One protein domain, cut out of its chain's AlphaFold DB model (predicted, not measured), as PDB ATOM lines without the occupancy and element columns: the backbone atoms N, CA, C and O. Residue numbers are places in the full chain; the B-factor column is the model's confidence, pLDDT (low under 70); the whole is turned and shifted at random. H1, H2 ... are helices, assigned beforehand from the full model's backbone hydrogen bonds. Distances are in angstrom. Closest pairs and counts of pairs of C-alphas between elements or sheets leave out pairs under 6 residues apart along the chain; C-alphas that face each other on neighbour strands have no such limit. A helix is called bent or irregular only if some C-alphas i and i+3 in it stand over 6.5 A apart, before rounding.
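AT A GLANCE: This is residues 1 to 71 of the 75 residues of an uncharacterized protein of hot springs metagenome (UniProt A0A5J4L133). The longest helix, H2, and H1 make a narrow V that closes at the turn of residues 18 to 21, and H3 and H4 fill its open side. H2 runs side by side with H4, H1 runs side by side with H3, and H3 is the hub that packs on each of the other helices. The printed part has 71 residues with four named helices, in the order H1, H2, H3, H4, and no named strand; the class is all helix. It is compact, with a radius of gyration of the C-alphas of 11.1 A, and spans 31 by 24 by 20 A.

HOW THE PARTS SIT: H2, residues 22 to 38, touches H4, residues 59 to 71, with its residues 28 to 35 alone. They run opposite ways at a shallow tilt of 13 degrees, and their closest C-alphas, of Tyr 35 and Met 65, are 6.6 A apart. H2 touches H3, residues 47 to 57, with its residues 35 to 38 alone, the closest C-alphas being those of Leu 36 and Ala 50 at 6.2 A. H2 and H3 run the same way at a shallow tilt of 34 degrees, only just short of steep. H3 touches H1, residues 2 to 17, with the C-alphas of Ser 12 and Tyr 48 closest at 5.4 A; they run opposite ways at a shallow tilt of 29 degrees. H4 touches H3 with its residues 61 to 63 alone, at a steep tilt of 46 degrees, opposite ways; the closest C-alphas, of Gly 55 and Phe 62, are 5.1 A apart. H1 and H2 are close but not clearly touching: the C-alphas of Phe 15 and Phe 28 are closest at 6.8 A. H1 and H4 are near each other. H1, H2 and H3 form a bundle, a group of three helices in which H3 touches both H1 and H2. In H1, H3 and H4 every O i to N i+4 pair is within hydrogen-bond range; in H2 it is 10 of 13.

IN THESE COORDINATES: H2 is 24.8 A from first to last C-alpha and has a kink of 33 degrees near residue 32. It is only just irregular, with C-alphas 34 and 37 at 6.55 A. H1 is 22.7 A long and begins at C-alpha 2 (192.085, 133.911, 124.505). H3 measures 15.4 A and begins at C-alpha 47 (175.422, 130.076, 126.455). H4 measures 18.4 A and ends at C-alpha 71 (182.029, 126.226, 144.240).

THE WHOLE: The C-alphas farthest apart, of Met 1 and Ile 22, are 32.5 A apart. The printed part has no cut. The links H1 to H2 and H3 to H4 are tight, and H2 to H3, with 8 residues between them, is short. The mean pLDDT of the printed part is 96.1, and residue 1 is under 70.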
ATOM      1  N   MET A   1     190.401 138.097 124.742       61.28
ATOM      2  CA  MET A   1     191.592 137.607 125.467       61.28
ATOM      3  C   MET A   1     191.437 136.112 125.447       61.28
ATOM      4  O   MET A   1     190.488 135.698 126.086       61.28
ATOM      5  N   PRO A   2     192.309 135.339 124.781       79.56
ATOM      6  CA  PRO A   2     192.085 133.911 124.505       79.56
ATOM      7  C   PRO A   2     191.637 133.062 125.712       79.56
ATOM      8  O   PRO A   2     190.995 132.035 125.543       79.56
ATOM      9  N   GLU A   3     191.961 133.510 126.927       94.31
ATOM     10  CA  GLU A   3     191.480 132.973 128.202       94.31
ATOM     11  C   GLU A   3     189.944 132.994 128.370       94.31
ATOM     12  O   GLU A   3     189.380 131.997 128.808       94.31
ATOM     13  N   ILE A   4     189.258 134.101 128.043       96.38
ATOM     14  CA  ILE A   4     187.800 134.231 128.224       96.38
ATOM     15  C   ILE A   4     187.080 133.228 127.330       96.38
ATOM     16  O   ILE A   4     186.198 132.523 127.810       96.38
ATOM     17  N   GLU A   5     187.465 133.132 126.057       97.56
ATOM     18  CA  GLU A   5     186.871 132.172 125.128       97.56
ATOM     19  C   GLU A   5     187.128 130.717 125.538       97.56
ATOM     20  O   GLU A   5     186.210 129.904 125.466       97.56
ATOM     21  N   ASP A   6     188.331 130.383 126.019       97.69
ATOM     22  CA  ASP A   6     188.646 129.031 126.504       97.69
ATOM     23  C   ASP A   6     187.807 128.650 127.736       97.69
ATOM     24  O   ASP A   6     187.247 127.554 127.810       97.69
ATOM     25  N   ILE A   7     187.665 129.567 128.697       98.12
ATOM     26  CA  ILE A   7     186.820 129.350 129.878       98.12
ATOM     27  C   ILE A   7     185.344 129.260 129.475       98.12
ATOM     28  O   ILE A   7     184.646 128.355 129.934       98.12
ATOM     29  N   ALA A   8     184.870 130.155 128.605       98.19
ATOM     30  CA  ALA A   8     183.493 130.153 128.120       98.19
ATOM     31  C   ALA A   8     183.142 128.833 127.432       98.19
ATOM     32  O   ALA A   8     182.102 128.248 127.727       98.19
ATOM     33  N   PHE A   9     184.043 128.333 126.581       97.69
ATOM     34  CA  PHE A   9     183.889 127.049 125.906       97.69
ATOM     35  C   PHE A   9     183.797 125.883 126.897       97.69
ATOM     36  O   PHE A   9     182.928 125.023 126.768       97.69
ATOM     37  N   LYS A  10     184.651 125.854 127.928       98.25
ATOM     38  CA  LYS A  10     184.596 124.813 128.969       98.25
ATOM     39  C   LYS A  10     183.277 124.839 129.737       98.25
ATOM     40  O   LYS A  10     182.722 123.780 130.020       98.25
ATOM     41  N   ILE A  11     182.769 126.029 130.057       98.44
ATOM     42  CA  ILE A  11     181.485 126.187 130.749       98.44
ATOM     43  C   ILE A  11     180.329 125.728 129.859       98.44
ATOM     44  O   ILE A  11     179.472 124.985 130.334       98.44
ATOM     45  N   SER A  12     180.298 126.139 128.586       97.94
ATOM     46  CA  SER A  12     179.226 125.745 127.666       97.94
ATOM     47  C   SER A  12     179.228 124.237 127.415       97.94
ATOM     48  O   SER A  12     178.178 123.611 127.514       97.94
ATOM     49  N   ALA A  13     180.403 123.633 127.214       98.19
ATOM     50  CA  ALA A  13     180.535 122.184 127.075       98.19
ATOM     51  C   ALA A  13     180.066 121.442 128.340       98.19
ATOM     52  O   ALA A  13     179.284 120.499 128.257       98.19
ATOM     53  N   ALA A  14     180.466 121.904 129.532       98.31
ATOM     54  CA  ALA A  14     180.016 121.309 130.788       98.31
ATOM     55  C   ALA A  14     178.497 121.438 130.988       98.31
ATOM     56  O   ALA A  14     177.861 120.523 131.518       98.31
ATOM     57  N   PHE A  15     177.896 122.551 130.566       98.12
ATOM     58  CA  PHE A  15     176.447 122.718 130.591       98.12
ATOM     59  C   PHE A  15     175.745 121.709 129.672       98.12
ATOM     60  O   PHE A  15     174.812 121.039 130.118       98.12
ATOM     61  N   GLU A  16     176.223 121.552 128.436       97.12
ATOM     62  CA  GLU A  16     175.695 120.582 127.467       97.12
ATOM     63  C   GLU A  16     175.800 119.140 127.984       97.12
ATOM     64  O   GLU A  16     174.794 118.423 128.021       97.12
ATOM     65  N   ASP A  17     176.970 118.744 128.495       97.94
ATOM     66  CA  ASP A  17     177.217 117.408 129.058       97.94
ATOM     67  C   ASP A  17     176.261 117.070 130.214       97.94
ATOM     68  O   ASP A  17     175.885 115.914 130.428       97.94
ATOM     69  N   ASN A  18     175.851 118.083 130.980       97.25
ATOM     70  CA  ASN A  18     174.995 117.918 132.151       97.25
ATOM     71  C   ASN A  18     173.529 118.308 131.893       97.25
ATOM     72  O   ASN A  18     172.725 118.275 132.830       97.25
ATOM     73  N   TYR A  19     173.142 118.619 130.651       95.25
ATOM     74  CA  TYR A  19     171.821 119.168 130.330       95.25
ATOM     75  C   TYR A  19     170.659 118.243 130.735       95.25
ATOM     76  O   TYR A  19     169.619 118.691 131.229       95.25
ATOM     77  N   PHE A  20     170.830 116.928 130.577       97.00
ATOM     78  CA  PHE A  20     169.806 115.940 130.943       97.00
ATOM     79  C   PHE A  20     169.802 115.580 132.436       97.00
ATOM     80  O   PHE A  20     168.866 114.937 132.917       97.00
ATOM     81  N   ILE A  21     170.797 116.031 133.203       97.94
ATOM     82  CA  ILE A  21     170.853 115.850 134.654       97.94
ATOM     83  C   ILE A  21     170.114 117.026 135.295       97.94
ATOM     84  O   ILE A  21     170.709 118.059 135.599       97.94
ATOM     85  N   ILE A  22     168.803 116.865 135.514       97.06
ATOM     86  CA  ILE A  22     167.894 117.942 135.961       97.06
ATOM     87  C   ILE A  22     168.464 118.779 137.123       97.06
ATOM     88  O   ILE A  22     168.461 120.005 136.998       97.06
ATOM     89  N   PRO A  23     168.991 118.189 138.220       97.81
ATOM     90  CA  PRO A  23     169.547 118.985 139.314       97.81
ATOM     91  C   PRO A  23     170.712 119.883 138.880       97.81
ATOM     92  O   PRO A  23     170.790 121.031 139.307       97.81
ATOM     93  N   LYS A  24     171.590 119.387 138.000       97.38
ATOM     94  CA  LYS A  24     172.745 120.143 137.504       97.38
ATOM     95  C   LYS A  24     172.338 121.211 136.502       97.38
ATOM     96  O   LYS A  24     172.779 122.345 136.638       97.38
ATOM     97  N   ARG A  25     171.451 120.891 135.554       97.50
ATOM     98  CA  ARG A  25     170.899 121.885 134.622       97.50
ATOM     99  C   ARG A  25     170.257 123.048 135.377       97.50
ATOM    100  O   ARG A  25     170.513 124.200 135.055       97.50
ATOM    101  N   ASN A  26     169.458 122.755 136.404       98.00
ATOM    102  CA  ASN A  26     168.827 123.797 137.214       98.00
ATOM    103  C   ASN A  26     169.866 124.653 137.956       98.00
ATOM    104  O   ASN A  26     169.685 125.861 138.061       98.00
ATOM    105  N   ALA A  27     170.956 124.048 138.441       98.12
ATOM    106  CA  ALA A  27     172.046 124.781 139.081       98.12
ATOM    107  C   ALA A  27     172.796 125.694 138.094       98.12
ATOM    108  O   ALA A  27     173.045 126.851 138.422       98.12
ATOM    109  N   PHE A  28     173.089 125.215 136.879       98.12
ATOM    110  CA  PHE A  28     173.653 126.049 135.812       98.12
ATOM    111  C   PHE A  28     172.733 127.217 135.462       98.12
ATOM    112  O   PHE A  28     173.178 128.360 135.494       98.12
ATOM    113  N   ASN A  29     171.450 126.948 135.205       96.88
ATOM    114  CA  ASN A  29     170.482 127.990 134.864       96.88
ATOM    115  C   ASN A  29     170.375 129.044 135.971       96.88
ATOM    116  O   ASN A  29     170.395 130.228 135.676       96.88
ATOM    117  N   ALA A  30     170.369 128.641 137.247       97.62
ATOM    118  CA  ALA A  30     170.340 129.589 138.359       97.62
ATOM    119  C   ALA A  30     171.569 130.517 138.393       97.62
ATOM    120  O   ALA A  30     171.456 131.687 138.766       97.62
ATOM    121  N   VAL A  31     172.747 130.014 138.010       98.06
ATOM    122  CA  VAL A  31     173.950 130.845 137.867       98.06
ATOM    123  C   VAL A  31     173.838 131.734 136.627       98.06
ATOM    124  O   VAL A  31     174.079 132.934 136.717       98.06
ATOM    125  N   PHE A  32     173.426 131.187 135.486       97.31
ATOM    126  CA  PHE A  32     173.279 131.943 134.244       97.31
ATOM    127  C   PHE A  32     172.263 133.081 134.371       97.31
ATOM    128  O   PHE A  32     172.600 134.211 134.040       97.31
ATOM    129  N   ASP A  33     171.091 132.839 134.956       95.25
ATOM    130  CA  ASP A  33     170.060 133.858 135.186       95.25
ATOM    131  C   ASP A  33     170.599 135.046 136.006       95.25
ATOM    132  O   ASP A  33     170.281 136.211 135.743       95.25
ATOM    133  N   LYS A  34     171.468 134.760 136.987       96.56
ATOM    134  CA  LYS A  34     172.066 135.769 137.869       96.56
ATOM    135  C   LYS A  34     173.084 136.662 137.155       96.56
ATOM    136  O   LYS A  34     173.147 137.847 137.473       96.56
ATOM    137  N   TYR A  35     173.890 136.114 136.246       97.88
ATOM    138  CA  TYR A  35     175.028 136.835 135.659       97.88
ATOM    139  C   TYR A  35     174.825 137.205 134.188       97.88
ATOM    140  O   TYR A  35     175.117 138.333 133.796       97.88
ATOM    141  N   LEU A  36     174.304 136.289 133.369       97.06
ATOM    142  CA  LEU A  36     174.190 136.476 131.921       97.06
ATOM    143  C   LEU A  36     173.105 137.478 131.531       97.06
ATOM    144  O   LEU A  36     173.167 138.018 130.434       97.06
ATOM    145  N   SER A  37     172.180 137.830 132.429       94.19
ATOM    146  CA  SER A  37     171.220 138.918 132.190       94.19
ATOM    147  C   SER A  37     171.885 140.288 131.974       94.19
ATOM    148  O   SER A  37     171.278 141.177 131.379       94.19
ATOM    149  N   LEU A  38     173.145 140.465 132.397       93.19
ATOM    150  CA  LEU A  38     173.936 141.672 132.127       93.19
ATOM    151  C   LEU A  38     174.399 141.765 130.667       93.19
ATOM    152  O   LEU A  38     174.479 142.860 130.107       93.19
ATOM    153  N   SER A  39     174.728 140.629 130.052       92.19
ATOM    154  CA  SER A  39     175.224 140.549 128.675       92.19
ATOM    155  C   SER A  39     174.106 140.266 127.667       92.19
ATOM    156  O   SER A  39     174.066 140.908 126.617       92.19
ATOM    157  N   ASP A  40     173.168 139.392 128.024       93.62
ATOM    158  CA  ASP A  40     172.043 138.935 127.209       93.62
ATOM    159  C   ASP A  40     170.726 138.947 128.024       93.62
ATOM    160  O   ASP A  40     170.219 137.908 128.452       93.62
ATOM    161  N   PRO A  41     170.137 140.135 128.262       90.25
ATOM    162  CA  PRO A  41     168.935 140.293 129.090       90.25
ATOM    163  C   PRO A  41     167.688 139.604 128.524       90.25
ATOM    164  O   PRO A  41     166.703 139.430 129.239       90.25
ATOM    165  N   THR A  42     167.700 139.247 127.239       91.88
ATOM    166  CA  THR A  42     166.587 138.576 126.558       91.88
ATOM    167  C   THR A  42     166.778 137.069 126.416       91.88
ATOM    168  O   THR A  42     165.891 136.431 125.855       91.88
ATOM    169  N   ALA A  43     167.893 136.507 126.906       89.50
ATOM    170  CA  ALA A  43     168.254 135.096 126.733       89.50
ATOM    171  C   ALA A  43     168.157 134.647 125.257       89.50
ATOM    172  O   ALA A  43     167.528 133.643 124.925       89.50
ATOM    173  N   SER A  44     168.701 135.476 124.365       91.88
ATOM    174  CA  SER A  44     168.652 135.311 122.910       91.88
ATOM    175  C   SER A  44     169.912 134.677 122.321       91.88
ATOM    176  O   SER A  44     169.888 134.238 121.173       91.88
ATOM    177  N   MET A  45     171.000 134.659 123.089       94.06
ATOM    178  CA  MET A  45     172.299 134.131 122.697       94.06
ATOM    179  C   MET A  45     172.479 132.707 123.205       94.06
ATOM    180  O   MET A  45     171.958 132.324 124.255       94.06
ATOM    181  N   GLU A  46     173.293 131.937 122.489       94.31
ATOM    182  CA  GLU A  46     173.750 130.652 123.008       94.31
ATOM    183  C   GLU A  46     174.638 130.866 124.249       94.31
ATOM    184  O   GLU A  46     175.343 131.882 124.335       94.31
ATOM    185  N   PRO A  47     174.677 129.914 125.205       94.81
ATOM    186  CA  PRO A  47     175.422 130.076 126.455       94.81
ATOM    187  C   PRO A  47     176.874 130.517 126.254       94.81
ATOM    188  O   PRO A  47     177.346 131.412 126.950       94.81
ATOM    189  N   TYR A  48     177.572 129.950 125.266       97.25
ATOM    190  CA  TYR A  48     178.939 130.350 124.927       97.25
ATOM    191  C   TYR A  48     179.044 131.848 124.601       97.25
ATOM    192  O   TYR A  48     179.880 132.551 125.168       97.25
ATOM    193  N   GLU A  49     178.185 132.347 123.711       97.50
ATOM    194  CA  GLU A  49     178.214 133.733 123.241       97.50
ATOM    195  C   GLU A  49     177.904 134.708 124.381       97.50
ATOM    196  O   GLU A  49     178.631 135.688 124.574       97.50
ATOM    197  N   ALA A  50     176.891 134.389 125.193       97.56
ATOM    198  CA  ALA A  50     176.529 135.176 126.366       97.56
ATOM    199  C   ALA A  50     177.680 135.239 127.388       97.56
ATOM    200  O   ALA A  50     177.990 136.314 127.903       97.56
ATOM    201  N   ILE A  51     178.357 134.115 127.653       98.12
ATOM    202  CA  ILE A  51     179.486 134.049 128.595       98.12
ATOM    203  C   ILE A  51     180.695 134.838 128.074       98.12
ATOM    204  O   ILE A  51     181.324 135.576 128.838       98.12
ATOM    205  N   VAL A  52     181.019 134.727 126.781       97.94
ATOM    206  CA  VAL A  52     182.101 135.509 126.161       97.94
ATOM    207  C   VAL A  52     181.807 137.004 126.261       97.94
ATOM    208  O   VAL A  52     182.673 137.793 126.648       97.94
ATOM    209  N   GLN A  53     180.576 137.410 125.951       97.38
ATOM    210  CA  GLN A  53     180.170 138.807 126.040       97.38
ATOM    211  C   GLN A  53     180.219 139.323 127.484       97.38
ATOM    212  O   GLN A  53     180.668 140.455 127.697       97.38
ATOM    213  N   LEU A  54     179.820 138.505 128.468       98.06
ATOM    214  CA  LEU A  54     179.983 138.815 129.888       98.06
ATOM    215  C   LEU A  54     181.460 139.056 130.216       98.06
ATOM    216  O   LEU A  54     181.799 140.117 130.731       98.06
ATOM    217  N   GLY A  55     182.355 138.139 129.838       97.56
ATOM    218  CA  GLY A  55     183.794 138.274 130.088       97.56
ATOM    219  C   GLY A  55     184.406 139.534 129.477       97.56
ATOM    220  O   GLY A  55     185.304 140.138 130.068       97.56
ATOM    221  N   TYR A  56     183.902 139.971 128.322       96.19
ATOM    222  CA  TYR A  56     184.390 141.174 127.654       96.19
ATOM    223  C   TYR A  56     183.872 142.487 128.227       96.19
ATOM    224  O   TYR A  56     184.599 143.482 128.208       96.19
ATOM    225  N   ARG A  57     182.621 142.520 128.688       96.12
ATOM    226  CA  ARG A  57     181.963 143.762 129.120       96.12
ATOM    227  C   ARG A  57     181.912 143.924 130.638       96.12
ATOM    228  O   ARG A  57     181.853 145.052 131.115       96.12
ATOM    229  N   PHE A  58     181.968 142.816 131.367       97.00
ATOM    230  CA  PHE A  58     181.702 142.707 132.799       97.00
ATOM    231  C   PHE A  58     182.672 141.690 133.431       97.00
ATOM    232  O   PHE A  58     182.280 140.624 133.902       97.00
ATOM    233  N   ARG A  59     183.985 141.980 133.367       95.69
ATOM    234  CA  ARG A  59     185.042 141.032 133.780       95.69
ATOM    235  C   ARG A  59     184.904 140.587 135.239       95.69
ATOM    236  O   ARG A  59     185.088 139.408 135.520       95.69
ATOM    237  N   THR A  60     184.562 141.500 136.146       97.81
ATOM    238  CA  THR A  60     184.371 141.180 137.569       97.81
ATOM    239  C   THR A  60     183.237 140.174 137.758       97.81
ATOM    240  O   THR A  60     183.376 139.195 138.483       97.81
ATOM    241  N   GLU A  61     182.119 140.384 137.071       98.38
ATOM    242  CA  GLU A  61     180.939 139.528 137.122       98.38
ATOM    243  C   GLU A  61     181.199 138.173 136.465       98.38
ATOM    244  O   GLU A  61     180.742 137.148 136.969       98.38
ATOM    245  N   PHE A  62     181.986 138.150 135.390       98.31
ATOM    246  CA  PHE A  62     182.488 136.919 134.793       98.31
ATOM    247  C   PHE A  62     183.351 136.117 135.774       98.31
ATOM    248  O   PHE A  62     183.101 134.928 135.968       98.31
ATOM    249  N   ASP A  63     184.327 136.748 136.432       98.25
ATOM    250  CA  ASP A  63     185.210 136.065 137.385       98.25
ATOM    251  C   ASP A  63     184.411 135.510 138.587       98.25
ATOM    252  O   ASP A  63     184.635 134.373 139.015       98.25
ATOM    253  N   GLU A  64     183.417 136.257 139.086       98.56
ATOM    254  CA  GLU A  64     182.501 135.790 140.140       98.56
ATOM    255  C   GLU A  64     181.586 134.650 139.668       98.56
ATOM    256  O   GLU A  64     181.364 133.693 140.415       98.56
ATOM    257  N   MET A  65     181.094 134.689 138.427       98.56
ATOM    258  CA  MET A  65     180.326 133.587 137.841       98.56
ATOM    259  C   MET A  65     181.169 132.309 137.762       98.56
ATOM    260  O   MET A  65     180.727 131.248 138.206       98.56
ATOM    261  N   VAL A  66     182.404 132.401 137.251       98.50
ATOM    262  CA  VAL A  66     183.343 131.269 137.158       98.50
ATOM    263  C   VAL A  66     183.631 130.688 138.541       98.50
ATOM    264  O   VAL A  66     183.648 129.468 138.715       98.50
ATOM    265  N   LYS A  67     183.846 131.547 139.540       98.62
ATOM    266  CA  LYS A  67     184.043 131.127 140.930       98.62
ATOM    267  C   LYS A  67     182.823 130.379 141.469       98.62
ATOM    268  O   LYS A  67     182.984 129.286 142.006       98.62
ATOM    269  N   GLN A  68     181.619 130.916 141.277       98.50
ATOM    270  CA  GLN A  68     180.394 130.282 141.763       98.50
ATOM    271  C   GLN A  68     180.144 128.917 141.090       98.50
ATOM    272  O   GLN A  68     179.733 127.969 141.758       98.50
ATOM    273  N   LEU A  69     180.440 128.775 139.793       98.31
ATOM    274  CA  LEU A  69     180.351 127.486 139.092       98.31
ATOM    275  C   LEU A  69     181.314 126.439 139.682       98.31
ATOM    276  O   LEU A  69     180.916 125.288 139.873       98.31
ATOM    277  N   LYS A  70     182.545 126.839 140.030       98.19
ATOM    278  CA  LYS A  70     183.530 125.965 140.699       98.19
ATOM    279  C   LYS A  70     183.088 125.562 142.106       98.19
ATOM    280  O   LYS A  70     183.210 124.399 142.479       98.19
ATOM    281  N   GLU A  71     182.545 126.497 142.888       98.25
ATOM    282  CA  GLU A  71     182.029 126.226 144.240       98.25
ATOM    283  C   GLU A  71     180.857 125.232 144.232       98.25
ATOM    284  O   GLU A  71     180.704 124.440 145.160       98.25
TER     285      GLU A  71